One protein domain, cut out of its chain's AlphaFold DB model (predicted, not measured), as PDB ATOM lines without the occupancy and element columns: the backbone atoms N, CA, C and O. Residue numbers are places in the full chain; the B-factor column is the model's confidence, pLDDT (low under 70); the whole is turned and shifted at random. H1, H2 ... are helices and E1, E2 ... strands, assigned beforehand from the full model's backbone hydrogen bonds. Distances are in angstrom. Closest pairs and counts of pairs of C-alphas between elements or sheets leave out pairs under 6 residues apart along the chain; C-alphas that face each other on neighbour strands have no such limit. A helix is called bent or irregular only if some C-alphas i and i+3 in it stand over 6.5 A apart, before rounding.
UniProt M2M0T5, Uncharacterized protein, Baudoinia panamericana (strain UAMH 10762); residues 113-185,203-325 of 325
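This is residues 113 to 185 and 203 to 325 of the 325 residues of an uncharacterized protein of Baudoinia panamericana (strain UAMH 10762) (UniProt M2M0T5). A long helix, H4, runs through the middle of the domain, with H2 and H6a beside it in a loose up-and-down bundle, each running against the one before it in the chain. H7 crosses H4, while the small hairpin E1 E2 packs on residues 163 to 171 of H4; H3 crosses H6b near one end of the domain, and H5 makes a corner with H4 at the other. The 196 printed residues hold seven named helices and two named strands, in the order H1 H2 H3 H4 H5 H6 E1 E2 H7; the sheet, E1 - E2, is antiparallel and the class is mostly helix. The whole is compact, with a radius of gyration of the C-alphas of 17.4 A and spans of 56 by 40 by 28 A.

E1, residues 259 to 261, and E2, residues 284 to 286, form a hairpin with N 260 and O 285 within hydrogen-bond range at 2.8 A. H4, residues 149 to 178, comes closest to E2 at the C-alphas of His 167 and Val 286, 6.7 A apart. H7, residues 309 to 323, touches H4 about perpendicular, at 85 degrees, with the closest C-alphas, those of Val 164 and Cys 311, 5.9 A apart; H4 touches H7 with residues 160 to 164 alone, and H7 touches H4 with residues 310 to 314 alone. H6, residues 203 to 238, was assigned as one helix by its hydrogen bonds but is bent, with C-alphas 223 and 226 7.3 A apart; its arms H6a, residues 203 to 223, and H6b, residues 226 to 238, stand at a steep tilt of 50 degrees. H2, residues 119 to 136, touches H6a at a shallow tilt of 7 degrees, the same way, through residues 119 to 123 and 216 to 221 alone; the closest C-alphas, Pro 120 and Val 217, are 5.8 A apart. H4 and H6a are close but not clearly touching, the C-alphas of Ile 169 and Val 214 6.9 A apart, at a shallow tilt of 26 degrees, opposite ways. H3, residues 139 to 147, touches H6b about perpendicular, at 82 degrees, closest at the C-alphas of Leu 146 and Val 235, 5.7 A. H1, residues 113 to 116, touches H6a, closest at the C-alphas of Ser 113 and Glu 210, 4.6 A. H5, residues 180 to 185, and H4 only just touch, only at the corner, with 3 pairs of C-alphas within 8 A; the closest are Trp 176 and Ser 183, 5.8 A. Every O i to N i+4 pair is within hydrogen-bond range in H3, H5 and H6a, but 11 of 14 are in H2, 22 of 26 in H4, 8 of 9 in H6b and 9 of 11 in H7; H1 is too short for such a pair.

H1 begins at C-alpha 113 (-47.364, -43.969, -0.728). H4 is 39.8 A long, H6a 30.7 A, H2 24.7 A, H7 21.0 A and H6b 18.6 A; H7 ends at C-alpha 323 (-60.007, -47.108, 0.152). H2, H4 and H7 are irregular: C-alphas 129 and 132 are 7.1 A apart, 170 and 173 7.6 A, and 317 and 320 7.6 A.

The C-alphas of Thr 140 and Gln 184 are farthest apart, at 56.5 A. Residues 186 to 202 are cut out, and C-alphas 185 and 203 are 11.3 A apart across the cut. The links H6 to E1, E1 to E2 and E2 to H7 are long. Residues 185, 203 and 241 to 245 have pLDDT under 70; the mean of the printed part is 91.0.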
ATOM      1  N   SER A 113     -47.705 -42.837  -1.607       93.69
ATOM      2  CA  SER A 113     -47.364 -43.969  -0.728       93.69
ATOM      3  C   SER A 113     -48.471 -45.035  -0.698       93.69
ATOM      4  O   SER A 113     -48.192 -46.223  -0.860       93.69
ATOM      5  N   LEU A 114     -49.741 -44.629  -0.594       94.00
ATOM      6  CA  LEU A 114     -50.871 -45.562  -0.627       94.00
ATOM      7  C   LEU A 114     -51.091 -46.148  -2.025       94.00
ATOM      8  O   LEU A 114     -51.373 -47.340  -2.146       94.00
ATOM      9  N   LEU A 115     -50.921 -45.340  -3.079       95.94
ATOM     10  CA  LEU A 115     -50.996 -45.825  -4.460       95.94
ATOM     11  C   LEU A 115     -49.940 -46.899  -4.747       95.94
ATOM     12  O   LEU A 115     -50.244 -47.875  -5.424       95.94
ATOM     13  N   LEU A 116     -48.720 -46.747  -4.227       97.00
ATOM     14  CA  LEU A 116     -47.633 -47.709  -4.413       97.00
ATOM     15  C   LEU A 116     -47.884 -49.020  -3.650       97.00
ATOM     16  O   LEU A 116     -47.630 -50.095  -4.191       97.00
ATOM     17  N   SER A 117     -48.486 -48.946  -2.459       95.94
ATOM     18  CA  SER A 117     -48.733 -50.108  -1.586       95.94
ATOM     19  C   SER A 117     -49.639 -51.199  -2.184       95.94
ATOM     20  O   SER A 117     -49.697 -52.326  -1.683       95.94
ATOM     21  N   ILE A 118     -50.391 -50.899  -3.253       96.00
ATOM     22  CA  ILE A 118     -51.219 -51.908  -3.925       96.00
ATOM     23  C   ILE A 118     -50.404 -52.810  -4.852       96.00
ATOM     24  O   ILE A 118     -50.760 -53.975  -5.025       96.00
ATOM     25  N   PHE A 119     -49.312 -52.305  -5.425       97.38
ATOM     26  CA  PHE A 119     -48.571 -53.018  -6.457       97.38
ATOM     27  C   PHE A 119     -47.919 -54.310  -5.968       97.38
ATOM     28  O   PHE A 119     -48.032 -55.286  -6.702       97.38
ATOM     29  N   PRO A 120     -47.335 -54.410  -4.756       96.69
ATOM     30  CA  PRO A 120     -46.798 -55.679  -4.269       96.69
ATOM     31  C   PRO A 120     -47.784 -56.851  -4.382       96.69
ATOM     32  O   PRO A 120     -47.405 -57.922  -4.851       96.69
ATOM     33  N   SER A 121     -49.069 -56.648  -4.056       95.62
ATOM     34  CA  SER A 121     -50.071 -57.717  -4.176       95.62
ATOM     35  C   SER A 121     -50.528 -57.977  -5.612       95.62
ATOM     36  O   SER A 121     -50.832 -59.120  -5.949       95.62
ATOM     37  N   LEU A 122     -50.543 -56.960  -6.481       95.69
ATOM     38  CA  LEU A 122     -50.801 -57.150  -7.916       95.69
ATOM     39  C   LEU A 122     -49.682 -57.960  -8.583       95.69
ATOM     40  O   LEU A 122     -49.944 -58.890  -9.342       95.69
ATOM     41  N   LEU A 123     -48.435 -57.629  -8.250       96.75
ATOM     42  CA  LEU A 123     -47.235 -58.298  -8.732       96.75
ATOM     43  C   LEU A 123     -47.178 -59.758  -8.253       96.75
ATOM     44  O   LEU A 123     -46.990 -60.653  -9.072       96.75
ATOM     45  N   ALA A 124     -47.415 -60.010  -6.962       95.94
ATOM     46  CA  ALA A 124     -47.478 -61.368  -6.417       95.94
ATOM     47  C   ALA A 124     -48.583 -62.206  -7.083       95.94
ATOM     48  O   ALA A 124     -48.345 -63.339  -7.496       95.94
ATOM     49  N   SER A 125     -49.768 -61.620  -7.285       95.44
ATOM     50  CA  SER A 125     -50.867 -62.310  -7.962       95.44
ATOM     51  C   SER A 125     -50.502 -62.709  -9.396       95.44
ATOM     52  O   SER A 125     -50.782 -63.835  -9.800       95.44
ATOM     53  N   ALA A 126     -49.837 -61.846 -10.168       95.38
ATOM     54  CA  ALA A 126     -49.414 -62.187 -11.529       95.38
ATOM     55  C   ALA A 126     -48.335 -63.276 -11.572       95.38
ATOM     56  O   ALA A 126     -48.353 -64.162 -12.434       95.38
ATOM     57  N   GLN A 127     -47.419 -63.223 -10.609       95.38
ATOM     58  CA  GLN A 127     -46.381 -64.220 -10.415       95.38
ATOM     59  C   GLN A 127     -46.979 -65.614 -10.163       95.38
ATOM     60  O   GLN A 127     -46.620 -66.560 -10.863       95.38
ATOM     61  N   GLU A 128     -47.943 -65.724  -9.249       95.50
ATOM     62  CA  GLU A 128     -48.604 -66.989  -8.901       95.50
ATOM     63  C   GLU A 128     -49.542 -67.499 -10.004       95.50
ATOM     64  O   GLU A 128     -49.577 -68.696 -10.295       95.50
ATOM     65  N   THR A 129     -50.310 -66.602 -10.628       94.38
ATOM     66  CA  THR A 129     -51.378 -66.985 -11.569       94.38
ATOM     67  C   THR A 129     -50.879 -67.297 -12.972       94.38
ATOM     68  O   THR A 129     -51.481 -68.131 -13.650       94.38
ATOM     69  N   LEU A 130     -49.798 -66.653 -13.424       95.12
ATOM     70  CA  LEU A 130     -49.317 -66.800 -14.796       95.12
ATOM     71  C   LEU A 130     -47.842 -67.182 -14.875       95.12
ATOM     72  O   LEU A 130     -47.504 -68.162 -15.543       95.12
ATOM     73  N   PHE A 131     -46.948 -66.425 -14.234       95.12
ATOM     74  CA  PHE A 131     -45.517 -66.579 -14.508       95.12
ATOM     75  C   PHE A 131     -44.927 -67.874 -13.946       95.12
ATOM     76  O   PHE A 131     -44.175 -68.544 -14.655       95.12
ATOM     77  N   ASP A 132     -45.286 -68.278 -12.730       93.81
ATOM     78  CA  ASP A 132     -44.813 -69.545 -12.166       93.81
ATOM     79  C   ASP A 132     -45.370 -70.768 -12.904       93.81
ATOM     80  O   ASP A 132     -44.564 -71.623 -13.289       93.81
ATOM     81  N   PRO A 133     -46.681 -70.851 -13.210       93.44
ATOM     82  CA  PRO A 133     -47.209 -71.901 -14.075       93.44
ATOM     83  C   PRO A 133     -46.497 -71.969 -15.430       93.44
ATOM     84  O   PRO A 133     -46.098 -73.053 -15.852       93.44
ATOM     85  N   LEU A 134     -46.253 -70.822 -16.079       92.56
ATOM     86  CA  LEU A 134     -45.564 -70.772 -17.372       92.56
ATOM     87  C   LEU A 134     -44.179 -71.423 -17.330       92.56
ATOM     88  O   LEU A 134     -43.824 -72.126 -18.271       92.56
ATOM     89  N   THR A 135     -43.402 -71.232 -16.259       91.38
ATOM     90  CA  THR A 135     -42.049 -71.819 -16.160       91.38
ATOM     91  C   THR A 135     -42.037 -73.346 -16.072       91.38
ATOM     92  O   THR A 135     -41.033 -73.964 -16.415       91.38
ATOM     93  N   ARG A 136     -43.146 -73.958 -15.641       93.06
ATOM     94  CA  ARG A 136     -43.267 -75.411 -15.440       93.06
ATOM     95  C   ARG A 136     -43.795 -76.144 -16.675       93.06
ATOM     96  O   ARG A 136     -43.741 -77.368 -16.720       93.06
ATOM     97  N   LEU A 137     -44.320 -75.415 -17.660       94.00
ATOM     98  CA  LEU A 137     -44.935 -75.987 -18.855       94.00
ATOM     99  C   LEU A 137     -43.906 -76.310 -19.947       94.00
ATOM    100  O   LEU A 137     -42.971 -75.544 -20.223       94.00
ATOM    101  N   HIS A 138     -44.141 -77.414 -20.659       92.81
ATOM    102  CA  HIS A 138     -43.388 -77.737 -21.871       92.81
ATOM    103  C   HIS A 138     -43.664 -76.719 -22.990       92.81
ATOM    104  O   HIS A 138     -44.675 -76.018 -22.986       92.81
ATOM    105  N   VAL A 139     -42.759 -76.632 -23.971       89.06
ATOM    106  CA  VAL A 139     -42.792 -75.619 -25.048       89.06
ATOM    107  C   VAL A 139     -44.149 -75.564 -25.764       89.06
ATOM    108  O   VAL A 139     -44.706 -74.484 -25.938       89.06
ATOM    109  N   THR A 140     -44.708 -76.720 -26.130       89.50
ATOM    110  CA  THR A 140     -45.996 -76.819 -26.836       89.50
ATOM    111  C   THR A 140     -47.165 -76.332 -25.979       89.50
ATOM    112  O   THR A 140     -48.011 -75.584 -26.454       89.50
ATOM    113  N   GLN A 141     -47.184 -76.681 -24.692       93.50
ATOM    114  CA  GLN A 141     -48.212 -76.223 -23.752       93.50
ATOM    115  C   GLN A 141     -48.117 -74.714 -23.495       93.50
ATOM    116  O   GLN A 141     -49.142 -74.036 -23.439       93.50
ATOM    117  N   ARG A 142     -46.891 -74.175 -23.386       92.38
ATOM    118  CA  ARG A 142     -46.660 -72.727 -23.262       92.38
ATOM    119  C   ARG A 142     -47.226 -71.970 -24.456       92.38
ATOM    120  O   ARG A 142     -47.892 -70.963 -24.260       92.38
ATOM    121  N   HIS A 143     -46.995 -72.470 -25.665       90.81
ATOM    122  CA  HIS A 143     -47.523 -71.875 -26.889       90.81
ATOM    123  C   HIS A 143     -49.054 -71.792 -26.860       90.81
ATOM    124  O   HIS A 143     -49.609 -70.704 -26.997       90.81
ATOM    125  N   THR A 144     -49.733 -72.910 -26.575       92.38
ATOM    126  CA  THR A 144     -51.200 -72.949 -26.460       92.38
ATOM    127  C   THR A 144     -51.717 -71.958 -25.417       92.38
ATOM    128  O   THR A 144     -52.651 -71.200 -25.687       92.38
ATOM    129  N   LEU A 145     -51.088 -71.906 -24.238       92.62
ATOM    130  CA  LEU A 145     -51.500 -70.995 -23.173       92.62
ATOM    131  C   LEU A 145     -51.285 -69.521 -23.549       92.62
ATOM    132  O   LEU A 145     -52.157 -68.698 -23.276       92.62
ATOM    133  N   LEU A 146     -50.164 -69.176 -24.191       91.69
ATOM    134  CA  LEU A 146     -49.862 -67.800 -24.609       91.69
ATOM    135  C   LEU A 146     -50.776 -67.312 -25.741       91.69
ATOM    136  O   LEU A 146     -51.102 -66.129 -25.783       91.69
ATOM    137  N   THR A 147     -51.251 -68.209 -26.609       89.25
ATOM    138  CA  THR A 147     -52.247 -67.867 -27.643       89.25
ATOM    139  C   THR A 147     -53.662 -67.700 -27.109       89.25
ATOM    140  O   THR A 147     -54.522 -67.152 -27.798       89.25
ATOM    141  N   HIS A 148     -53.931 -68.168 -25.889       92.44
ATOM    142  CA  HIS A 148     -55.276 -68.132 -25.341       92.44
ATOM    143  C   HIS A 148     -55.730 -66.676 -25.103       92.44
ATOM    144  O   HIS A 148     -55.006 -65.899 -24.470       92.44
ATOM    145  N   PRO A 149     -56.948 -66.283 -25.529       91.50
ATOM    146  CA  PRO A 149     -57.406 -64.892 -25.457       91.50
ATOM    147  C   PRO A 149     -57.441 -64.333 -24.028       91.50
ATOM    148  O   PRO A 149     -57.174 -63.149 -23.819       91.50
ATOM    149  N   ALA A 150     -57.707 -65.177 -23.025       92.94
ATOM    150  CA  ALA A 150     -57.648 -64.756 -21.623       92.94
ATOM    151  C   ALA A 150     -56.222 -64.372 -21.190       92.94
ATOM    152  O   ALA A 150     -56.053 -63.381 -20.483       92.94
ATOM    153  N   THR A 151     -55.200 -65.093 -21.662       93.75
ATOM    154  CA  THR A 151     -53.789 -64.789 -21.378       93.75
ATOM    155  C   THR A 151     -53.372 -63.482 -22.038       93.75
ATOM    156  O   THR A 151     -52.720 -62.654 -21.409       93.75
ATOM    157  N   LEU A 152     -53.804 -63.248 -23.281       93.00
ATOM    158  CA  LEU A 152     -53.558 -61.984 -23.980       93.00
ATOM    159  C   LEU A 152     -54.197 -60.799 -23.251       93.00
ATOM    160  O   LEU A 152     -53.552 -59.770 -23.044       93.00
ATOM    161  N   LYS A 153     -55.456 -60.949 -22.818       93.12
ATOM    162  CA  LYS A 153     -56.154 -59.934 -22.020       93.12
ATOM    163  C   LYS A 153     -55.429 -59.671 -20.700       93.12
ATOM    164  O   LYS A 153     -55.244 -58.510 -20.341       93.12
ATOM    165  N   PHE A 154     -54.994 -60.729 -20.017       95.25
ATOM    166  CA  PHE A 154     -54.232 -60.628 -18.778       95.25
ATOM    167  C   PHE A 154     -52.910 -59.880 -18.985       95.25
ATOM    168  O   PHE A 154     -52.646 -58.908 -18.285       95.25
ATOM    169  N   LEU A 155     -52.101 -60.275 -19.975       95.62
ATOM    170  CA  LEU A 155     -50.818 -59.630 -20.269       95.62
ATOM    171  C   LEU A 155     -50.993 -58.155 -20.636       95.62
ATOM    172  O   LEU A 155     -50.213 -57.321 -20.184       95.62
ATOM    173  N   ARG A 156     -52.040 -57.811 -21.401       93.94
ATOM    174  CA  ARG A 156     -52.373 -56.414 -21.714       93.94
ATOM    175  C   ARG A 156     -52.687 -55.616 -20.444       93.94
ATOM    176  O   ARG A 156     -52.114 -54.547 -20.253       93.94
ATOM    177  N   ALA A 157     -53.545 -56.143 -19.570       94.19
ATOM    178  CA  ALA A 157     -53.879 -55.498 -18.299       94.19
ATOM    179  C   ALA A 157     -52.654 -55.369 -17.375       94.19
ATOM    180  O   ALA A 157     -52.458 -54.341 -16.732       94.19
ATOM    181  N   TYR A 158     -51.782 -56.374 -17.358       96.50
ATOM    182  CA  TYR A 158     -50.573 -56.369 -16.543       96.50
ATOM    183  C   TYR A 158     -49.519 -55.365 -17.044       96.50
ATOM    184  O   TYR A 158     -48.936 -54.619 -16.257       96.50
ATOM    185  N   LEU A 159     -49.318 -55.265 -18.363       95.88
ATOM    186  CA  LEU A 159     -48.480 -54.224 -18.972       95.88
ATOM    187  C   LEU A 159     -49.013 -52.824 -18.665       95.88
ATOM    188  O   LEU A 159     -48.251 -51.911 -18.354       95.88
ATOM    189  N   HIS A 160     -50.332 -52.676 -18.718       95.12
ATOM    190  CA  HIS A 160     -51.017 -51.440 -18.388       95.12
ATOM    191  C   HIS A 160     -50.775 -51.014 -16.926       95.12
ATOM    192  O   HIS A 160     -50.387 -49.874 -16.673       95.12
ATOM    193  N   GLN A 161     -50.877 -51.946 -15.973       96.62
ATOM    194  CA  GLN A 161     -50.509 -51.701 -14.572       96.62
ATOM    195  C   GLN A 161     -49.035 -51.298 -14.419       96.62
ATOM    196  O   GLN A 161     -48.731 -50.363 -13.679       96.62
ATOM    197  N   ALA A 162     -48.118 -51.962 -15.127       97.50
ATOM    198  CA  ALA A 162     -46.689 -51.650 -15.063       97.50
ATOM    199  C   ALA A 162     -46.360 -50.241 -15.597       97.50
ATOM    200  O   ALA A 162     -45.474 -49.565 -15.073       97.50
ATOM    201  N   ILE A 163     -47.101 -49.764 -16.600       97.44
ATOM    202  CA  ILE A 163     -46.985 -48.387 -17.106       97.44
ATOM    203  C   ILE A 163     -47.446 -47.387 -16.052       97.44
ATOM    204  O   ILE A 163     -46.727 -46.434 -15.753       97.44
ATOM    205  N   VAL A 164     -48.605 -47.636 -15.433       98.06
ATOM    206  CA  VAL A 164     -49.124 -46.776 -14.362       98.06
ATOM    207  C   VAL A 164     -48.172 -46.747 -13.164       98.06
ATOM    208  O   VAL A 164     -47.934 -45.677 -12.607       98.06
ATOM    209  N   LEU A 165     -47.553 -47.880 -12.814       98.50
ATOM    210  CA  LEU A 165     -46.487 -47.929 -11.811       98.50
ATOM    211  C   LEU A 165     -45.327 -46.993 -12.183       98.50
ATOM    212  O   LEU A 165     -44.916 -46.166 -11.369       98.50
ATOM    213  N   GLY A 166     -44.827 -47.087 -13.420       98.25
ATOM    214  CA  GLY A 166     -43.773 -46.208 -13.928       98.25
ATOM    215  C   GLY A 166     -44.152 -44.725 -13.862       98.25
ATOM    216  O   GLY A 166     -43.344 -43.902 -13.427       98.25
ATOM    217  N   HIS A 167     -45.395 -44.385 -14.215       98.31
ATOM    218  CA  HIS A 167     -45.931 -43.022 -14.122       98.31
ATOM    219  C   HIS A 167     -45.994 -42.513 -12.685       98.31
ATOM    220  O   HIS A 167     -45.550 -41.397 -12.420       98.31
ATOM    221  N   ILE A 168     -46.521 -43.314 -11.754       98.06
ATOM    222  CA  ILE A 168     -46.607 -42.950 -10.332       98.06
ATOM    223  C   ILE A 168     -45.203 -42.733  -9.769       98.06
ATOM    224  O   ILE A 168     -44.958 -41.706  -9.139       98.06
ATOM    225  N   ILE A 169     -44.260 -43.642 -10.035       98.06
ATOM    226  CA  ILE A 169     -42.875 -43.496  -9.576       98.06
ATOM    227  C   ILE A 169     -42.263 -42.212 -10.144       98.06
ATOM    228  O   ILE A 169     -41.698 -41.430  -9.379       98.06
ATOM    229  N   ALA A 170     -42.390 -41.956 -11.446       97.81
ATOM    230  CA  ALA A 170     -41.841 -40.754 -12.070       97.81
ATOM    231  C   ALA A 170     -42.443 -39.469 -11.478       97.81
ATOM    232  O   ALA A 170     -41.721 -38.547 -11.091       97.81
ATOM    233  N   GLY A 171     -43.769 -39.420 -11.379       96.19
ATOM    234  CA  GLY A 171     -44.499 -38.212 -11.027       96.19
ATOM    235  C   GLY A 171     -44.688 -37.966  -9.527       96.19
ATOM    236  O   GLY A 171     -45.015 -36.836  -9.163       96.19
ATOM    237  N   ARG A 172     -44.410 -38.935  -8.634       93.62
ATOM    238  CA  ARG A 172     -44.664 -38.827  -7.175       93.62
ATOM    239  C   ARG A 172     -44.188 -37.507  -6.558       93.62
ATOM    240  O   ARG A 172     -44.954 -36.809  -5.904       93.62
ATOM    241  N   LYS A 173     -42.949 -37.094  -6.860       89.75
ATOM    242  CA  LYS A 173     -42.335 -35.864  -6.316       89.75
ATOM    243  C   LYS A 173     -42.957 -34.589  -6.882       89.75
ATOM    244  O   LYS A 173     -42.931 -33.540  -6.240       89.75
ATOM    245  N   LEU A 174     -43.475 -34.664  -8.106       91.00
ATOM    246  CA  LEU A 174     -44.141 -33.555  -8.781       91.00
ATOM    247  C   LEU A 174     -45.587 -33.420  -8.309       91.00
ATOM    248  O   LEU A 174     -46.067 -32.297  -8.166       91.00
ATOM    249  N   ARG A 175     -46.253 -34.542  -8.015       90.44
ATOM    250  CA  ARG A 175     -47.650 -34.577  -7.579       90.44
ATOM    251  C   ARG A 175     -47.873 -33.746  -6.321       90.44
ATOM    252  O   ARG A 175     -48.742 -32.888  -6.338       90.44
ATOM    253  N   TRP A 176     -47.012 -33.871  -5.311       82.25
ATOM    254  CA  TRP A 176     -47.069 -33.046  -4.093       82.25
ATOM    255  C   TRP A 176     -47.063 -31.534  -4.343       82.25
ATOM    256  O   TRP A 176     -47.636 -30.772  -3.571       82.25
ATOM    257  N   LYS A 177     -46.410 -31.087  -5.421       82.31
ATOM    258  CA  LYS A 177     -46.311 -29.665  -5.780       82.31
ATOM    259  C   LYS A 177     -47.454 -29.196  -6.677       82.31
ATOM    260  O   LYS A 177     -47.708 -27.998  -6.752       82.31
ATOM    261  N   ARG A 178     -48.065 -30.118  -7.425       87.50
ATOM    262  CA  ARG A 178     -49.029 -29.827  -8.496       87.50
ATOM    263  C   ARG A 178     -50.476 -30.082  -8.067       87.50
ATOM    264  O   ARG A 178     -51.371 -29.424  -8.582       87.50
ATOM    265  N   ASP A 179     -50.696 -30.999  -7.132       82.56
ATOM    266  CA  ASP A 179     -52.011 -31.357  -6.607       82.56
ATOM    267  C   ASP A 179     -52.375 -30.438  -5.431       82.56
ATOM    268  O   ASP A 179     -51.803 -30.523  -4.340       82.56
ATOM    269  N   GLN A 180     -53.326 -29.530  -5.668       75.56
ATOM    270  CA  GLN A 180     -53.775 -28.576  -4.657       75.56
ATOM    271  C   GLN A 180     -54.400 -29.289  -3.455       75.56
ATOM    272  O   GLN A 180     -54.063 -28.953  -2.324       75.56
ATOM    273  N   HIS A 181     -55.235 -30.306  -3.675       74.69
ATOM    274  CA  HIS A 181     -55.935 -31.004  -2.598       74.69
ATOM    275  C   HIS A 181     -54.958 -31.765  -1.690       74.69
ATOM    276  O   HIS A 181     -55.024 -31.652  -0.463       74.69
ATOM    277  N   LEU A 182     -53.980 -32.460  -2.282       74.19
ATOM    278  CA  LEU A 182     -52.909 -33.102  -1.515       74.19
ATOM    279  C   LEU A 182     -51.998 -32.099  -0.802       74.19
ATOM    280  O   LEU A 182     -51.594 -32.336   0.333       74.19
ATOM    281  N   SER A 183     -51.657 -30.978  -1.440       71.19
ATOM    282  CA  SER A 183     -50.774 -29.984  -0.817       71.19
ATOM    283  C   SER A 183     -51.436 -29.257   0.367       71.19
ATOM    284  O   SER A 183     -50.749 -28.864   1.311       71.19
ATOM    285  N   GLN A 184     -52.767 -29.103   0.343       72.38
ATOM    286  CA  GLN A 184     -53.550 -28.464   1.405       72.38
ATOM    287  C   GLN A 184     -53.677 -29.356   2.643       72.38
ATOM    288  O   GLN A 184     -53.480 -28.869   3.756       72.38
ATOM    289  N   SER A 185     -53.917 -30.663   2.477       64.88
ATOM    290  CA  SER A 185     -54.031 -31.593   3.615       64.88
ATOM    291  C   SER A 185     -52.766 -31.643   4.486       64.88
ATOM    292  O   SER A 185     -52.850 -31.906   5.680       64.88
ATOM    293  N   ASP A 203     -43.572 -34.018   6.159       68.62
ATOM    294  CA  ASP A 203     -43.057 -34.033   4.783       68.62
ATOM    295  C   ASP A 203     -41.927 -35.065   4.608       68.62
ATOM    296  O   ASP A 203     -41.956 -35.902   3.709       68.62
ATOM    297  N   ARG A 204     -40.966 -35.102   5.543       79.38
ATOM    298  CA  ARG A 204     -39.868 -36.081   5.495       79.38
ATOM    299  C   ARG A 204     -40.330 -37.512   5.735       79.38
ATOM    300  O   ARG A 204     -39.782 -38.415   5.107       79.38
ATOM    301  N   SER A 205     -41.279 -37.744   6.645       83.00
ATOM    302  CA  SER A 205     -41.764 -39.101   6.921       83.00
ATOM    303  C   SER A 205     -42.575 -39.676   5.764       83.00
ATOM    304  O   SER A 205     -42.389 -40.849   5.451       83.00
ATOM    305  N   GLU A 206     -43.411 -38.870   5.099       84.56
ATOM    306  CA  GLU A 206     -44.163 -39.319   3.918       84.56
ATOM    307  C   GLU A 206     -43.238 -39.551   2.727       84.56
ATOM    308  O   GLU A 206     -43.299 -40.614   2.116       84.56
ATOM    309  N   VAL A 207     -42.287 -38.646   2.463       87.75
ATOM    310  CA  VAL A 207     -41.268 -38.876   1.426       87.75
ATOM    311  C   VAL A 207     -40.459 -40.140   1.730       87.75
ATOM    312  O   VAL A 207     -40.245 -40.962   0.845       87.75
ATOM    313  N   ALA A 208     -40.037 -40.352   2.981       91.06
ATOM    314  CA  ALA A 208     -39.316 -41.567   3.361       91.06
ATOM    315  C   ALA A 208     -40.178 -42.830   3.209       91.06
ATOM    316  O   ALA A 208     -39.656 -43.874   2.817       91.06
ATOM    317  N   LYS A 209     -41.480 -42.752   3.508       92.56
ATOM    318  CA  LYS A 209     -42.430 -43.846   3.284       92.56
ATOM    319  C   LYS A 209     -42.551 -44.148   1.793       92.56
ATOM    320  O   LYS A 209     -42.372 -45.293   1.409       92.56
ATOM    321  N   GLU A 210     -42.753 -43.135   0.956       93.12
ATOM    322  CA  GLU A 210     -42.793 -43.289  -0.501       93.12
ATOM    323  C   GLU A 210     -41.529 -43.934  -1.056       93.12
ATOM    324  O   GLU A 210     -41.628 -44.873  -1.837       93.12
ATOM    325  N   GLU A 211     -40.343 -43.475  -0.648       95.50
ATOM    326  CA  GLU A 211     -39.088 -44.069  -1.120       95.50
ATOM    327  C   GLU A 211     -38.981 -45.554  -0.718       95.50
ATOM    328  O   GLU A 211     -38.515 -46.363  -1.519       95.50
ATOM    329  N   ARG A 212     -39.478 -45.956   0.463       96.62
ATOM    330  CA  ARG A 212     -39.542 -47.380   0.849       96.62
ATOM    331  C   ARG A 212     -40.499 -48.178  -0.033       96.62
ATOM    332  O   ARG A 212     -40.118 -49.247  -0.498       96.62
ATOM    333  N   GLU A 213     -41.703 -47.660  -0.281       97.44
ATOM    334  CA  GLU A 213     -42.687 -48.319  -1.153       97.44
ATOM    335  C   GLU A 213     -42.143 -48.473  -2.584       97.44
ATOM    336  O   GLU A 213     -42.307 -49.521  -3.205       97.44
ATOM    337  N   VAL A 214     -41.426 -47.458  -3.095       98.19
ATOM    338  CA  VAL A 214     -40.749 -47.522  -4.400       98.19
ATOM    339  C   VAL A 214     -39.675 -48.609  -4.415       98.19
ATOM    340  O   VAL A 214     -39.620 -49.394  -5.361       98.19
ATOM    341  N   LEU A 215     -38.823 -48.675  -3.391       97.88
ATOM    342  CA  LEU A 215     -37.776 -49.697  -3.317       97.88
ATOM    343  C   LEU A 215     -38.366 -51.111  -3.298       97.88
ATOM    344  O   LEU A 215     -37.874 -51.988  -4.012       97.88
ATOM    345  N   ASP A 216     -39.430 -51.323  -2.521       97.25
ATOM    346  CA  ASP A 216     -40.086 -52.625  -2.423       97.25
ATOM    347  C   ASP A 216     -40.700 -53.058  -3.762       97.25
ATOM    348  O   ASP A 216     -40.388 -54.133  -4.285       97.25
ATOM    349  N   VAL A 217     -41.501 -52.188  -4.385       98.06
ATOM    350  CA  VAL A 217     -42.157 -52.522  -5.655       98.06
ATOM    351  C   VAL A 217     -41.160 -52.678  -6.805       98.06
ATOM    352  O   VAL A 217     -41.319 -53.574  -7.633       98.06
ATOM    353  N   VAL A 218     -40.099 -51.861  -6.860       98.19
ATOM    354  CA  VAL A 218     -39.069 -51.974  -7.907       98.19
ATOM    355  C   VAL A 218     -38.298 -53.282  -7.769       98.19
ATOM    356  O   VAL A 218     -37.998 -53.912  -8.784       98.19
ATOM    357  N   ARG A 219     -38.004 -53.726  -6.541       97.69
ATOM    358  CA  ARG A 219     -37.401 -55.044  -6.302       97.69
ATOM    359  C   ARG A 219     -38.291 -56.155  -6.865       97.69
ATOM    360  O   ARG A 219     -37.831 -56.914  -7.712       97.69
ATOM    361  N   LEU A 220     -39.569 -56.180  -6.482       97.00
ATOM    362  CA  LEU A 220     -40.528 -57.184  -6.964       97.00
ATOM    363  C   LEU A 220     -40.709 -57.138  -8.489       97.00
ATOM    364  O   LEU A 220     -40.885 -58.168  -9.140       97.00
ATOM    365  N   TRP A 221     -40.663 -55.949  -9.088       97.62
ATOM    366  CA  TRP A 221     -40.708 -55.800 -10.539       97.62
ATOM    367  C   TRP A 221     -39.495 -56.444 -11.224       97.62
ATOM    368  O   TRP A 221     -39.657 -57.185 -12.198       97.62
ATOM    369  N   ARG A 222     -38.280 -56.203 -10.709       96.94
ATOM    370  CA  ARG A 222     -37.041 -56.774 -11.269       96.94
ATOM    371  C   ARG A 222     -37.063 -58.304 -11.273       96.94
ATOM    372  O   ARG A 222     -36.592 -58.897 -12.242       96.94
ATOM    373  N   ASP A 223     -37.669 -58.923 -10.263       95.06
ATOM    374  CA  ASP A 223     -37.732 -60.385 -10.137       95.06
ATOM    375  C   ASP A 223     -38.596 -61.057 -11.222       95.06
ATOM    376  O   ASP A 223     -38.356 -62.211 -11.587       95.06
ATOM    377  N   GLN A 224     -39.576 -60.346 -11.792       95.06
ATOM    378  CA  GLN A 224     -40.516 -60.922 -12.768       95.06
ATOM    379  C   GLN A 224     -40.435 -60.324 -14.177       95.06
ATOM    380  O   GLN A 224     -40.917 -60.947 -15.127       95.06
ATOM    381  N   VAL A 225     -39.790 -59.166 -14.367       96.44
ATOM    382  CA  VAL A 225     -39.734 -58.492 -15.680       96.44
ATOM    383  C   VAL A 225     -39.124 -59.378 -16.776       96.44
ATOM    384  O   VAL A 225     -39.559 -59.333 -17.926       96.44
ATOM    385  N   GLY A 226     -38.157 -60.239 -16.437       96.06
ATOM    386  CA  GLY A 226     -37.586 -61.205 -17.384       96.06
ATOM    387  C   GLY A 226     -38.601 -62.251 -17.865       96.06
ATOM    388  O   GLY A 226     -38.665 -62.561 -19.059       96.06
ATOM    389  N   LYS A 227     -39.449 -62.745 -16.954       95.25
ATOM    390  CA  LYS A 227     -40.528 -63.693 -17.269       95.25
ATOM    391  C   LYS A 227     -41.597 -63.025 -18.129       95.25
ATOM    392  O   LYS A 227     -42.012 -63.599 -19.133       95.25
ATOM    393  N   LEU A 228     -41.964 -61.784 -17.800       96.38
ATOM    394  CA  LEU A 228     -42.891 -60.989 -18.602       96.38
ATOM    395  C   LEU A 228     -42.368 -60.774 -20.028       96.38
ATOM    396  O   LEU A 228     -43.097 -61.031 -20.981       96.38
ATOM    397  N   ARG A 229     -41.103 -60.357 -20.198       95.88
ATOM    398  CA  ARG A 229     -40.490 -60.198 -21.532       95.88
ATOM    399  C   ARG A 229     -40.543 -61.490 -22.338       95.88
ATOM    400  O   ARG A 229     -40.892 -61.457 -23.512       95.88
ATOM    401  N   THR A 230     -40.259 -62.620 -21.695       94.25
ATOM    402  CA  THR A 230     -40.338 -63.939 -22.333       94.25
ATOM    403  C   THR A 230     -41.769 -64.277 -22.759       94.25
ATOM    404  O   THR A 230     -41.976 -64.747 -23.874       94.25
ATOM    405  N   ALA A 231     -42.767 -64.005 -21.912       94.19
ATOM    406  CA  ALA A 231     -44.173 -64.238 -22.236       94.19
ATOM    407  C   ALA A 231     -44.657 -63.347 -23.395       94.19
ATOM    408  O   ALA A 231     -45.268 -63.847 -24.335       94.19
ATOM    409  N   VAL A 232     -44.333 -62.049 -23.367       93.88
ATOM    410  CA  VAL A 232     -44.698 -61.089 -24.425       93.88
ATOM    411  C   VAL A 232     -44.024 -61.441 -25.753       93.88
ATOM    412  O   VAL A 232     -44.687 -61.460 -26.787       93.88
ATOM    413  N   ALA A 233     -42.732 -61.786 -25.735       91.75
ATOM    414  CA  ALA A 233     -42.023 -62.249 -26.928       91.75
ATOM    415  C   ALA A 233     -42.611 -63.564 -27.465       91.75
ATOM    416  O   ALA A 233     -42.770 -63.718 -28.674       91.75
ATOM    417  N   GLY A 234     -42.989 -64.484 -26.571       90.44
ATOM    418  CA  GLY A 234     -43.652 -65.735 -26.933       90.44
ATOM    419  C   GLY A 234     -44.998 -65.515 -27.625       90.44
ATOM    420  O   GLY A 234     -45.285 -66.194 -28.598       90.44
ATOM    421  N   VAL A 235     -45.790 -64.531 -27.191       90.31
ATOM    422  CA  VAL A 235     -47.020 -64.136 -27.899       90.31
ATOM    423  C   VAL A 235     -46.707 -63.589 -29.294       90.31
ATOM    424  O   VAL A 235     -47.328 -64.006 -30.269       90.31
ATOM    425  N   GLY A 236     -45.737 -62.676 -29.402       85.56
ATOM    426  CA  GLY A 236     -45.387 -62.036 -30.676       85.56
ATOM    427  C   GLY A 236     -44.788 -62.991 -31.713       85.56
ATOM    428  O   GLY A 236     -44.982 -62.792 -32.905       85.56
ATOM    429  N   ALA A 237     -44.095 -64.044 -31.272       83.62
ATOM    430  CA  ALA A 237     -43.539 -65.068 -32.159       83.62
ATOM    431  C   ALA A 237     -44.605 -66.003 -32.752       83.62
ATOM    432  O   ALA A 237     -44.346 -66.685 -33.740       83.62
ATOM    433  N   VAL A 238     -45.778 -66.067 -32.125       78.19
ATOM    434  CA  VAL A 238     -46.804 -67.066 -32.424       78.19
ATOM    435  C   VAL A 238     -48.003 -66.458 -33.130       78.19
ATOM    436  O   VAL A 238     -48.598 -67.088 -34.004       78.19
ATOM    437  N   THR A 239     -48.359 -65.237 -32.755       73.50
ATOM    438  CA  THR A 239     -49.575 -64.605 -33.239       73.50
ATOM    439  C   THR A 239     -49.230 -63.395 -34.091       73.50
ATOM    440  O   THR A 239     -48.671 -62.411 -33.607       73.50
ATOM    441  N   THR A 240     -49.646 -63.427 -35.357       76.12
ATOM    442  CA  THR A 240     -49.741 -62.232 -36.201       76.12
ATOM    443  C   THR A 240     -50.978 -61.445 -35.773       76.12
ATOM    444  O   THR A 240     -52.067 -61.609 -36.321       76.12
ATOM    445  N   LEU A 241     -50.837 -60.668 -34.703       69.38
ATOM    446  CA  LEU A 241     -51.901 -59.806 -34.198       69.38
ATOM    447  C   LEU A 241     -52.039 -58.585 -35.115       69.38
ATOM    448  O   LEU A 241     -51.026 -58.054 -35.571       69.38
ATOM    449  N   SER A 242     -53.273 -58.132 -35.361       67.56
ATOM    450  CA  SER A 242     -53.504 -56.786 -35.902       67.56
ATOM    451  C   SER A 242     -52.928 -55.739 -34.945       67.56
ATOM    452  O   SER A 242     -52.644 -56.049 -33.780       67.56
ATOM    453  N   ASP A 243     -52.769 -54.499 -35.403       63.84
ATOM    454  CA  ASP A 243     -52.206 -53.436 -34.566       63.84
ATOM    455  C   ASP A 243     -52.999 -53.238 -33.258       63.84
ATOM    456  O   ASP A 243     -52.379 -53.095 -32.203       63.84
ATOM    457  N   GLU A 244     -54.335 -53.395 -33.247       61.03
ATOM    458  CA  GLU A 244     -55.121 -53.360 -31.993       61.03
ATOM    459  C   GLU A 244     -54.896 -54.588 -31.086       61.03
ATOM    460  O   GLU A 244     -55.079 -54.552 -29.859       61.03
ATOM    461  N   GLY A 245     -54.498 -55.714 -31.676       67.25
ATOM    462  CA  GLY A 245     -54.223 -56.957 -30.967       67.25
ATOM    463  C   GLY A 245     -52.851 -56.982 -30.292       67.25
ATOM    464  O   GLY A 245     -52.682 -57.724 -29.320       67.25
ATOM    465  N   LYS A 246     -51.895 -56.180 -30.772       82.25
ATOM    466  CA  LYS A 246     -50.489 -56.219 -30.359       82.25
ATOM    467  C   LYS A 246     -50.310 -55.837 -28.886       82.25
ATOM    468  O   LYS A 246     -50.923 -54.909 -28.363       82.25
ATOM    469  N   LEU A 247     -49.444 -56.576 -28.192       89.12
ATOM    470  CA  LEU A 247     -49.044 -56.230 -26.831       89.12
ATOM    471  C   LEU A 247     -48.049 -55.066 -26.870       89.12
ATOM    472  O   LEU A 247     -47.126 -55.052 -27.685       89.12
ATOM    473  N   ARG A 248     -48.224 -54.104 -25.962       88.94
ATOM    474  CA  ARG A 248     -47.288 -52.988 -25.797       88.94
ATOM    475  C   ARG A 248     -45.917 -53.497 -25.333       88.94
ATOM    476  O   ARG A 248     -45.812 -54.555 -24.708       88.94
ATOM    477  N   ALA A 249     -44.867 -52.729 -25.619       91.25
ATOM    478  CA  ALA A 249     -43.530 -52.999 -25.109       91.25
ATOM    479  C   ALA A 249     -43.519 -53.108 -23.573       91.25
ATOM    480  O   ALA A 249     -44.249 -52.399 -22.876       91.25
ATOM    481  N   VAL A 250     -42.674 -53.999 -23.049       95.88
ATOM    482  CA  VAL A 250     -42.497 -54.164 -21.601       95.88
ATOM    483  C   VAL A 250     -41.768 -52.935 -21.044       95.88
ATOM    484  O   VAL A 250     -40.624 -52.710 -21.447       95.88
ATOM    485  N   PRO A 251     -42.371 -52.166 -20.116       96.19
ATOM    486  CA  PRO A 251     -41.745 -50.961 -19.585       96.19
ATOM    487  C   PRO A 251     -40.520 -51.291 -18.724       96.19
ATOM    488  O   PRO A 251     -40.480 -52.301 -18.019       96.19
ATOM    489  N   GLU A 252     -39.518 -50.413 -18.729       95.56
ATOM    490  CA  GLU A 252     -38.420 -50.484 -17.760       95.56
ATOM    491  C   GLU A 252     -38.732 -49.597 -16.559       95.56
ATOM    492  O   GLU A 252     -38.691 -48.377 -16.663       95.56
ATOM    493  N   VAL A 253     -39.025 -50.209 -15.412       97.00
ATOM    494  CA  VAL A 253     -39.312 -49.488 -14.168       97.00
ATOM    495  C   VAL A 253     -38.084 -49.511 -13.257       97.00
ATOM    496  O   VAL A 253     -37.529 -50.569 -12.954       97.00
ATOM    497  N   ALA A 254     -37.674 -48.327 -12.810       96.81
ATOM    498  CA  ALA A 254     -36.565 -48.087 -11.897       96.81
ATOM    499  C   ALA A 254     -36.968 -47.060 -10.825       96.81
ATOM    500  O   ALA A 254     -38.004 -46.415 -10.929       96.81
ATOM    501  N   GLU A 255     -36.149 -46.893  -9.787       96.00
ATOM    502  CA  GLU A 255     -36.435 -45.984  -8.661       96.00
ATOM    503  C   GLU A 255     -36.477 -44.505  -9.086       96.00
ATOM    504  O   GLU A 255     -37.294 -43.709  -8.597       96.00
ATOM    505  N   GLN A 256     -35.586 -44.141 -10.014       94.75
ATOM    506  CA  GLN A 256     -35.540 -42.840 -10.665       94.75
ATOM    507  C   GLN A 256     -35.931 -42.998 -12.130       94.75
ATOM    508  O   GLN A 256     -35.257 -43.671 -12.906       94.75
ATOM    509  N   MET A 257     -37.021 -42.333 -12.496       96.06
ATOM    510  CA  MET A 257     -37.617 -42.393 -13.823       96.06
ATOM    511  C   MET A 257     -37.514 -41.014 -14.479       96.06
ATOM    512  O   MET A 257     -38.220 -40.096 -14.057       96.06
ATOM    513  N   PRO A 258     -36.617 -40.822 -15.466       95.94
ATOM    514  CA  PRO A 258     -36.447 -39.533 -16.121       95.94
ATOM    515  C   PRO A 258     -37.690 -39.137 -16.921       95.94
ATOM    516  O   PRO A 258     -38.181 -39.907 -17.752       95.94
ATOM    517  N   ILE A 259     -38.157 -37.911 -16.699       96.81
ATOM    518  CA  ILE A 259     -39.299 -37.322 -17.398       96.81
ATOM    519  C   ILE A 259     -38.775 -36.361 -18.460       96.81
ATOM    520  O   ILE A 259     -37.931 -35.510 -18.173       96.81
ATOM    521  N   ARG A 260     -39.300 -36.482 -19.676       95.44
ATOM    522  CA  ARG A 260     -39.050 -35.567 -20.788       95.44
ATOM    523  C   ARG A 260     -40.343 -34.860 -21.158       95.44
ATOM    524  O   ARG A 260     -41.381 -35.496 -21.282       95.44
ATOM    525  N   THR A 261     -40.273 -33.558 -21.378       95.62
ATOM    526  CA  THR A 261     -41.394 -32.774 -21.901       95.62
ATOM    527  C   THR A 261     -41.321 -32.747 -23.425       95.62
ATOM    528  O   THR A 261     -40.284 -32.377 -23.980       95.62
ATOM    529  N   LEU A 262     -42.397 -33.162 -24.092       94.00
ATOM    530  CA  LEU A 262     -42.535 -33.062 -25.541       94.00
ATOM    531  C   LEU A 262     -42.743 -31.609 -25.954       94.00
ATOM    532  O   LEU A 262     -43.468 -30.856 -25.303       94.00
ATOM    533  N   LYS A 263     -42.135 -31.225 -27.073       93.12
ATOM    534  CA  LYS A 263     -42.451 -29.957 -27.738       93.12
ATOM    535  C   LYS A 263     -43.699 -30.125 -28.601       93.12
ATOM    536  O   LYS A 263     -43.984 -31.227 -29.060       93.12
ATOM    537  N   ALA A 264     -44.374 -29.024 -28.924       89.44
ATOM    538  CA  ALA A 264     -45.503 -29.042 -29.860       89.44
ATOM    539  C   ALA A 264     -45.136 -29.678 -31.220       89.44
ATOM    540  O   ALA A 264     -45.924 -30.428 -31.782       89.44
ATOM    541  N   SER A 265     -43.903 -29.470 -31.703       90.00
ATOM    542  CA  SER A 265     -43.382 -30.089 -32.935       90.00
ATOM    543  C   SER A 265     -43.215 -31.612 -32.859       90.00
ATOM    544  O   SER A 265     -43.067 -32.261 -33.884       90.00
ATOM    545  N   GLU A 266     -43.191 -32.172 -31.652       88.75
ATOM    546  CA  GLU A 266     -43.077 -33.610 -31.378       88.75
ATOM    547  C   GLU A 266     -44.438 -34.211 -30.974       88.75
ATOM    548  O   GLU A 266     -44.480 -35.299 -30.408       88.75
ATOM    549  N   GLY A 267     -45.542 -33.483 -31.192       86.88
ATOM    550  CA  GLY A 267     -46.885 -33.897 -30.771       86.88
ATOM    551  C   GLY A 267     -47.193 -33.635 -29.293       86.88
ATOM    552  O   GLY A 267     -48.137 -34.198 -28.745       86.88
ATOM    553  N   GLY A 268     -46.402 -32.798 -28.614       89.50
ATOM    554  CA  GLY A 268     -46.651 -32.407 -27.229       89.50
ATOM    555  C   GLY A 268     -47.861 -31.485 -27.100       89.50
ATOM    556  O   GLY A 268     -47.747 -30.284 -27.347       89.50
ATOM    557  N   LEU A 269     -48.996 -32.040 -26.677       91.19
ATOM    558  CA  LEU A 269     -50.196 -31.285 -26.327       91.19
ATOM    559  C   LEU A 269     -50.219 -30.986 -24.828       91.19
ATOM    560  O   LEU A 269     -49.963 -31.859 -24.002       91.19
ATOM    561  N   THR A 270     -50.551 -29.749 -24.471       92.69
ATOM    562  CA  THR A 270     -50.636 -29.318 -23.072       92.69
ATOM    563  C   THR A 270     -52.056 -29.447 -22.539       92.69
ATOM    564  O   THR A 270     -53.017 -29.166 -23.254       92.69
ATOM    565  N   ALA A 271     -52.186 -29.786 -21.259       90.62
ATOM    566  CA  ALA A 271     -53.445 -29.721 -20.519       90.62
ATOM    567  C   ALA A 271     -53.360 -28.649 -19.415       90.62
ATOM    568  O   ALA A 271     -52.263 -28.376 -18.916       90.62
ATOM    569  N   PRO A 272     -54.492 -28.054 -18.990       89.25
ATOM    570  CA  PRO A 272     -54.496 -27.035 -17.935       89.25
ATOM    571  C   PRO A 272     -54.004 -27.579 -16.585       89.25
ATOM    572  O   PRO A 272     -53.423 -26.845 -15.785       89.25
ATOM    573  N   HIS A 273     -54.200 -28.876 -16.345       90.00
ATOM    574  CA  HIS A 273     -53.858 -29.537 -15.094       90.00
ATOM    575  C   HIS A 273     -53.005 -30.782 -15.334       90.00
ATOM    576  O   HIS A 273     -53.048 -31.405 -16.396       90.00
ATOM    577  N   ALA A 274     -52.206 -31.137 -14.328       94.00
ATOM    578  CA  ALA A 274     -51.469 -32.393 -14.318       94.00
ATOM    579  C   ALA A 274     -52.404 -33.563 -13.986       94.00
ATOM    580  O   ALA A 274     -53.436 -33.377 -13.347       94.00
ATOM    581  N   CYS A 275     -52.012 -34.773 -14.385       94.94
ATOM    582  CA  CYS A 275     -52.778 -35.987 -14.146       94.94
ATOM    583  C   CYS A 275     -53.023 -36.172 -12.650       94.94
ATOM    584  O   CYS A 275     -52.071 -36.258 -11.870       94.94
ATOM    585  N   ALA A 276     -54.290 -36.301 -12.262       91.69
ATOM    586  CA  ALA A 276     -54.673 -36.397 -10.857       91.69
ATOM    587  C   ALA A 276     -54.057 -37.626 -10.138       91.69
ATOM    588  O   ALA A 276     -53.759 -37.561  -8.945       91.69
ATOM    589  N   LEU A 277     -53.796 -38.735 -10.856       94.69
ATOM    590  CA  LEU A 277     -53.207 -39.953 -10.272       94.69
ATOM    591  C   LEU A 277     -51.686 -39.875 -10.103       94.69
ATOM    592  O   LEU A 277     -51.169 -40.126  -9.017       94.69
ATOM    593  N   CYS A 278     -50.959 -39.583 -11.187       96.19
ATOM    594  CA  CYS A 278     -49.496 -39.666 -11.200       96.19
ATOM    595  C   CYS A 278     -48.800 -38.306 -11.072       96.19
ATOM    596  O   CYS A 278     -47.625 -38.268 -10.736       96.19
ATOM    597  N   GLY A 279     -49.490 -37.187 -11.303       94.81
ATOM    598  CA  GLY A 279     -48.920 -35.836 -11.231       94.81
ATOM    599  C   GLY A 279     -48.095 -35.406 -12.450       94.81
ATOM    600  O   GLY A 279     -47.551 -34.298 -12.449       94.81
ATOM    601  N   LEU A 280     -47.998 -36.247 -13.483       96.94
ATOM    602  CA  LEU A 280     -47.389 -35.913 -14.774       96.94
ATOM    603  C   LEU A 280     -48.342 -35.061 -15.627       96.94
ATOM    604  O   LEU A 280     -49.555 -35.249 -15.566       96.94
ATOM    605  N   ARG A 281     -47.814 -34.130 -16.421       95.69
ATOM    606  CA  ARG A 281     -48.591 -33.344 -17.395       95.69
ATOM    607  C   ARG A 281     -48.814 -34.120 -18.692       95.69
ATOM    608  O   ARG A 281     -48.069 -35.050 -18.984       95.69
ATOM    609  N   ARG A 282     -49.799 -33.692 -19.485       94.88
ATOM    610  CA  ARG A 282     -50.155 -34.320 -20.766       94.88
ATOM    611  C   ARG A 282     -48.967 -34.416 -21.724       94.88
ATOM    612  O   ARG A 282     -48.776 -35.450 -22.360       94.88
ATOM    613  N   GLU A 283     -48.135 -33.384 -21.775       95.06
ATOM    614  CA  GLU A 283     -46.945 -33.306 -22.624       95.06
ATOM    615  C   GLU A 283     -45.708 -34.014 -22.035       95.06
ATOM    616  O   GLU A 283     -44.658 -34.066 -22.676       95.06
ATOM    617  N   GLU A 284     -45.781 -34.533 -20.808       96.31
ATOM    618  CA  GLU A 284     -44.666 -35.230 -20.166       96.31
ATOM    619  C   GLU A 284     -44.658 -36.717 -20.565       96.31
ATOM    620  O   GLU A 284     -45.695 -37.363 -20.707       96.31
ATOM    621  N   ARG A 285     -43.461 -37.262 -20.785       96.19
ATOM    622  CA  ARG A 285     -43.212 -38.664 -21.135       96.19
ATOM    623  C   ARG A 285     -42.156 -39.241 -20.213       96.19
ATOM    624  O   ARG A 285     -41.105 -38.634 -19.989       96.19
ATOM    625  N   VAL A 286     -42.421 -40.428 -19.695       97.50
ATOM    626  CA  VAL A 286     -41.499 -41.188 -18.865       97.50
ATOM    627  C   VAL A 286     -40.600 -42.033 -19.758       97.50
ATOM    628  O   VAL A 286     -41.053 -42.872 -20.540       97.50
ATOM    629  N   SER A 287     -39.293 -41.825 -19.622       95.31
ATOM    630  CA  SER A 287     -38.289 -42.538 -20.412       95.31
ATOM    631  C   SER A 287     -38.416 -44.047 -20.200       95.31
ATOM    632  O   SER A 287     -38.496 -44.497 -19.060       95.31
ATOM    633  N   LYS A 288     -38.396 -44.821 -21.296       94.06
ATOM    634  CA  LYS A 288     -38.472 -46.299 -21.305       94.06
ATOM    635  C   LYS A 288     -39.796 -46.909 -20.807       94.06
ATOM    636  O   LYS A 288     -39.897 -48.129 -20.696       94.06
ATOM    637  N   VAL A 289     -40.800 -46.077 -20.536       96.44
ATOM    638  CA  VAL A 289     -42.178 -46.498 -20.233       96.44
ATOM    639  C   VAL A 289     -43.106 -46.037 -21.350       96.44
ATOM    640  O   VAL A 289     -43.845 -46.844 -21.909       96.44
ATOM    641  N   ASP A 290     -43.003 -44.764 -21.731       94.12
ATOM    642  CA  ASP A 290     -43.820 -44.155 -22.781       94.12
ATOM    643  C   ASP A 290     -43.108 -44.226 -24.133       94.12
ATOM    644  O   ASP A 290     -42.716 -43.214 -24.716       94.12
ATOM    645  N   VAL A 291     -42.883 -45.456 -24.594       88.31
ATOM    646  CA  VAL A 291     -42.294 -45.748 -25.907       88.31
ATOM    647  C   VAL A 291     -43.412 -45.808 -26.947       88.31
ATOM    648  O   VAL A 291     -44.418 -46.475 -26.708       88.31
ATOM    649  N   ASP A 292     -43.231 -45.106 -28.068       83.75
ATOM    650  CA  ASP A 292     -44.159 -45.069 -29.211       83.75
ATOM    651  C   ASP A 292     -45.604 -44.707 -28.824       83.75
ATOM    652  O   ASP A 292     -46.576 -45.310 -29.271       83.75
ATOM    653  N   VAL A 293     -45.743 -43.730 -27.924       86.56
ATOM    654  CA  VAL A 293     -47.040 -43.231 -27.458       86.56
ATOM    655  C   VAL A 293     -47.434 -41.981 -28.234       86.56
ATOM    656  O   VAL A 293     -46.781 -40.941 -28.113       86.56
ATOM    657  N   GLU A 294     -48.562 -42.061 -28.931       83.75
ATOM    658  CA  GLU A 294     -49.181 -40.943 -29.640       83.75
ATOM    659  C   GLU A 294     -50.317 -40.305 -28.823       83.75
ATOM    660  O   GLU A 294     -50.984 -40.961 -28.024       83.75
ATOM    661  N   ASP A 295     -50.529 -39.000 -29.012       84.75
ATOM    662  CA  ASP A 295     -51.578 -38.204 -28.352       84.75
ATOM    663  C   ASP A 295     -52.470 -37.525 -29.404       84.75
ATOM    664  O   ASP A 295     -52.703 -36.320 -29.373       84.75
ATOM    665  N   SER A 296     -52.911 -38.303 -30.396       79.00
ATOM    666  CA  SER A 296     -53.621 -37.781 -31.574       79.00
ATOM    667  C   SER A 296     -55.149 -37.898 -31.462       79.00
ATOM    668  O   SER A 296     -55.865 -37.060 -32.003       79.00
ATOM    669  N   PHE A 297     -55.666 -38.900 -30.734       75.06
ATOM    670  CA  PHE A 297     -57.102 -39.246 -30.729       75.06
ATOM    671  C   PHE A 297     -57.692 -39.498 -29.329       75.06
ATOM    672  O   PHE A 297     -58.602 -40.304 -29.158       75.06
ATOM    673  N   GLY A 298     -57.175 -38.826 -28.294       71.69
ATOM    674  CA  GLY A 298     -57.665 -38.999 -26.912       71.69
ATOM    675  C   GLY A 298     -57.269 -40.334 -26.264       71.69
ATOM    676  O   GLY A 298     -57.715 -40.662 -25.167       71.69
ATOM    677  N   GLU A 299     -56.395 -41.095 -26.920       82.06
ATOM    678  CA  GLU A 299     -55.877 -42.384 -26.447       82.06
ATOM    679  C   GLU A 299     -54.825 -42.229 -25.337       82.06
ATOM    680  O   GLU A 299     -54.513 -43.173 -24.611       82.06
ATOM    681  N   TRP A 300     -54.282 -41.021 -25.176       90.94
ATOM    682  CA  TRP A 300     -53.292 -40.705 -24.151       90.94
ATOM    683  C   TRP A 300     -53.891 -39.972 -22.952       90.94
ATOM    684  O   TRP A 300     -53.584 -40.304 -21.805       90.94
ATOM    685  N   TRP A 301     -54.757 -38.991 -23.204       93.56
ATOM    686  CA  TRP A 301     -55.265 -38.060 -22.204       93.56
ATOM    687  C   TRP A 301     -56.776 -37.888 -22.301       93.56
ATOM    688  O   TRP A 301     -57.336 -37.815 -23.392       93.56
ATOM    689  N   LEU A 302     -57.420 -37.770 -21.142       91.56
ATOM    690  CA  LEU A 302     -58.849 -37.522 -21.015       91.56
ATOM    691  C   LEU A 302     -59.093 -36.170 -20.344       91.56
ATOM    692  O   LEU A 302     -58.757 -35.986 -19.172       91.56
ATOM    693  N   ASP A 303     -59.725 -35.250 -21.071       88.12
ATOM    694  CA  ASP A 303     -59.928 -33.873 -20.608       88.12
ATOM    695  C   ASP A 303     -60.906 -33.765 -19.434       88.12
ATOM    696  O   ASP A 303     -60.644 -33.010 -18.501       88.12
ATOM    697  N   GLY A 304     -61.987 -34.554 -19.430       86.31
ATOM    698  CA  GLY A 304     -62.975 -34.571 -18.341       86.31
ATOM    699  C   GLY A 304     -62.354 -34.900 -16.975       86.31
ATOM    700  O   GLY A 304     -62.300 -34.032 -16.104       86.31
ATOM    701  N   PRO A 305     -61.820 -36.121 -16.788       86.19
ATOM    702  CA  PRO A 305     -61.191 -36.511 -15.530       86.19
ATOM    703  C   PRO A 305     -59.802 -35.884 -15.321       86.19
ATOM    704  O   PRO A 305     -59.265 -36.009 -14.223       86.19
ATOM    705  N   GLN A 306     -59.218 -35.226 -16.333       90.00
ATOM    706  CA  GLN A 306     -57.868 -34.636 -16.313       90.00
ATOM    707  C   GLN A 306     -56.795 -35.660 -15.931       90.00
ATOM    708  O   GLN A 306     -56.033 -35.505 -14.972       90.00
ATOM    709  N   MET A 307     -56.775 -36.771 -16.662       94.06
ATOM    710  CA  MET A 307     -55.905 -37.907 -16.381       94.06
ATOM    711  C   MET A 307     -55.383 -38.514 -17.675       94.06
ATOM    712  O   MET A 307     -56.069 -38.513 -18.697       94.06
ATOM    713  N   HIS A 308     -54.208 -39.140 -17.599       95.62
ATOM    714  CA  HIS A 308     -53.822 -40.114 -18.613       95.62
ATOM    715  C   HIS A 308     -54.874 -41.222 -18.677       95.62
ATOM    716  O   HIS A 308     -55.326 -41.680 -17.621       95.62
ATOM    717  N   LEU A 309     -55.228 -41.679 -19.882       93.88
ATOM    718  CA  LEU A 309     -56.204 -42.755 -20.083       93.88
ATOM    719  C   LEU A 309     -55.862 -43.955 -19.194       93.88
ATOM    720  O   LEU A 309     -56.696 -44.430 -18.423       93.88
ATOM    721  N   VAL A 310     -54.580 -44.324 -19.195       95.12
ATOM    722  CA  VAL A 310     -54.080 -45.459 -18.427       95.12
ATOM    723  C   VAL A 310     -54.219 -45.291 -16.911       95.12
ATOM    724  O   VAL A 310     -54.586 -46.204 -16.173       95.12
ATOM    725  N   CYS A 311     -53.985 -44.071 -16.432       96.56
ATOM    726  CA  CYS A 311     -54.156 -43.720 -15.030       96.56
ATOM    727  C   CYS A 311     -55.636 -43.741 -14.626       96.56
ATOM    728  O   CYS A 311     -55.967 -44.192 -13.530       96.56
ATOM    729  N   ARG A 312     -56.532 -43.256 -15.495       95.19
ATOM    730  CA  ARG A 312     -57.977 -43.270 -15.241       95.19
ATOM    731  C   ARG A 312     -58.493 -44.697 -15.127       95.19
ATOM    732  O   ARG A 312     -59.213 -45.000 -14.183       95.19
ATOM    733  N   ASP A 313     -58.113 -45.559 -16.062       94.75
ATOM    734  CA  ASP A 313     -58.544 -46.957 -16.076       94.75
ATOM    735  C   ASP A 313     -58.060 -47.705 -14.826       94.75
ATOM    736  O   ASP A 313     -58.853 -48.364 -14.155       94.75
ATOM    737  N   PHE A 314     -56.796 -47.510 -14.432       96.31
ATOM    738  CA  PHE A 314     -56.282 -48.049 -13.171       96.31
ATOM    739  C   PHE A 314     -57.055 -47.524 -11.953       96.31
ATOM    740  O   PHE A 314     -57.406 -48.291 -11.056       96.31
ATOM    741  N   TRP A 315     -57.329 -46.219 -11.895       95.19
ATOM    742  CA  TRP A 315     -58.068 -45.641 -10.776       95.19
ATOM    743  C   TRP A 315     -59.468 -46.243 -10.649       95.19
ATOM    744  O   TRP A 315     -59.863 -46.650  -9.559       95.19
ATOM    745  N   GLU A 316     -60.204 -46.343 -11.754       94.38
ATOM    746  CA  GLU A 316     -61.549 -46.914 -11.758       94.38
ATOM    747  C   GLU A 316     -61.563 -48.376 -11.303       94.38
ATOM    748  O   GLU A 316     -62.439 -48.766 -10.526       94.38
ATOM    749  N   GLU A 317     -60.559 -49.154 -11.707       94.44
ATOM    750  CA  GLU A 317     -60.423 -50.560 -11.331       94.44
ATOM    751  C   GLU A 317     -60.040 -50.749  -9.850       94.44
ATOM    752  O   GLU A 317     -60.570 -51.632  -9.172       94.44
ATOM    753  N   TYR A 318     -59.149 -49.906  -9.313       94.56
ATOM    754  CA  TYR A 318     -58.526 -50.143  -8.002       94.56
ATOM    755  C   TYR A 318     -58.973 -49.204  -6.876       94.56
ATOM    756  O   TYR A 318     -58.653 -49.474  -5.715       94.56
ATOM    757  N   LYS A 319     -59.762 -48.154  -7.147       92.31
ATOM    758  CA  LYS A 319     -60.210 -47.186  -6.120       92.31
ATOM    759  C   LYS A 319     -60.890 -47.828  -4.911       92.31
ATOM    760  O   LYS A 319     -60.708 -47.354  -3.796       92.31
ATOM    761  N   GLY A 320     -61.647 -48.913  -5.099       91.25
ATOM    762  CA  GLY A 320     -62.282 -49.642  -3.993       91.25
ATOM    763  C   GLY A 320     -61.262 -50.298  -3.056       91.25
ATOM    764  O   GLY A 320     -61.362 -50.161  -1.842       91.25
ATOM    765  N   ARG A 321     -60.233 -50.935  -3.628       91.19
ATOM    766  CA  ARG A 321     -59.142 -51.589  -2.885       91.19
ATOM    767  C   ARG A 321     -58.177 -50.594  -2.245       91.19
ATOM    768  O   ARG A 321     -57.546 -50.918  -1.250       91.19
ATOM    769  N   LEU A 322     -58.041 -49.403  -2.825       90.19
ATOM    770  CA  LEU A 322     -57.233 -48.322  -2.259       90.19
ATOM    771  C   LEU A 322     -57.909 -47.669  -1.047       90.19
ATOM    772  O   LEU A 322     -57.213 -47.236  -0.141       90.19
ATOM    773  N   LYS A 323     -59.249 -47.627  -1.002       84.38
ATOM    774  CA  LYS A 323     -60.007 -47.108   0.152       84.38
ATOM    775  C   LYS A 323     -59.976 -48.025   1.375       84.38
ATOM    776  O   LYS A 323     -60.211 -47.552   2.478       84.38
ATOM    777  N   SER A 324     -59.749 -49.323   1.182       77.81
ATOM    778  CA  SER A 324     -59.743 -50.321   2.258       77.81
ATOM    779  C   SER A 324     -58.364 -50.541   2.891       77.81
ATOM    780  O   SER A 324     -58.188 -51.532   3.597       77.81
ATOM    781  N   ARG A 325     -57.370 -49.711   2.562       73.00
ATOM    782  CA  ARG A 325     -55.981 -49.835   3.020       73.00
ATOM    783  C   ARG A 325     -55.624 -48.776   4.048       73.00
ATOM    784  O   ARG A 325     -56.190 -47.666   3.962       73.00
TER     785      ARG A 325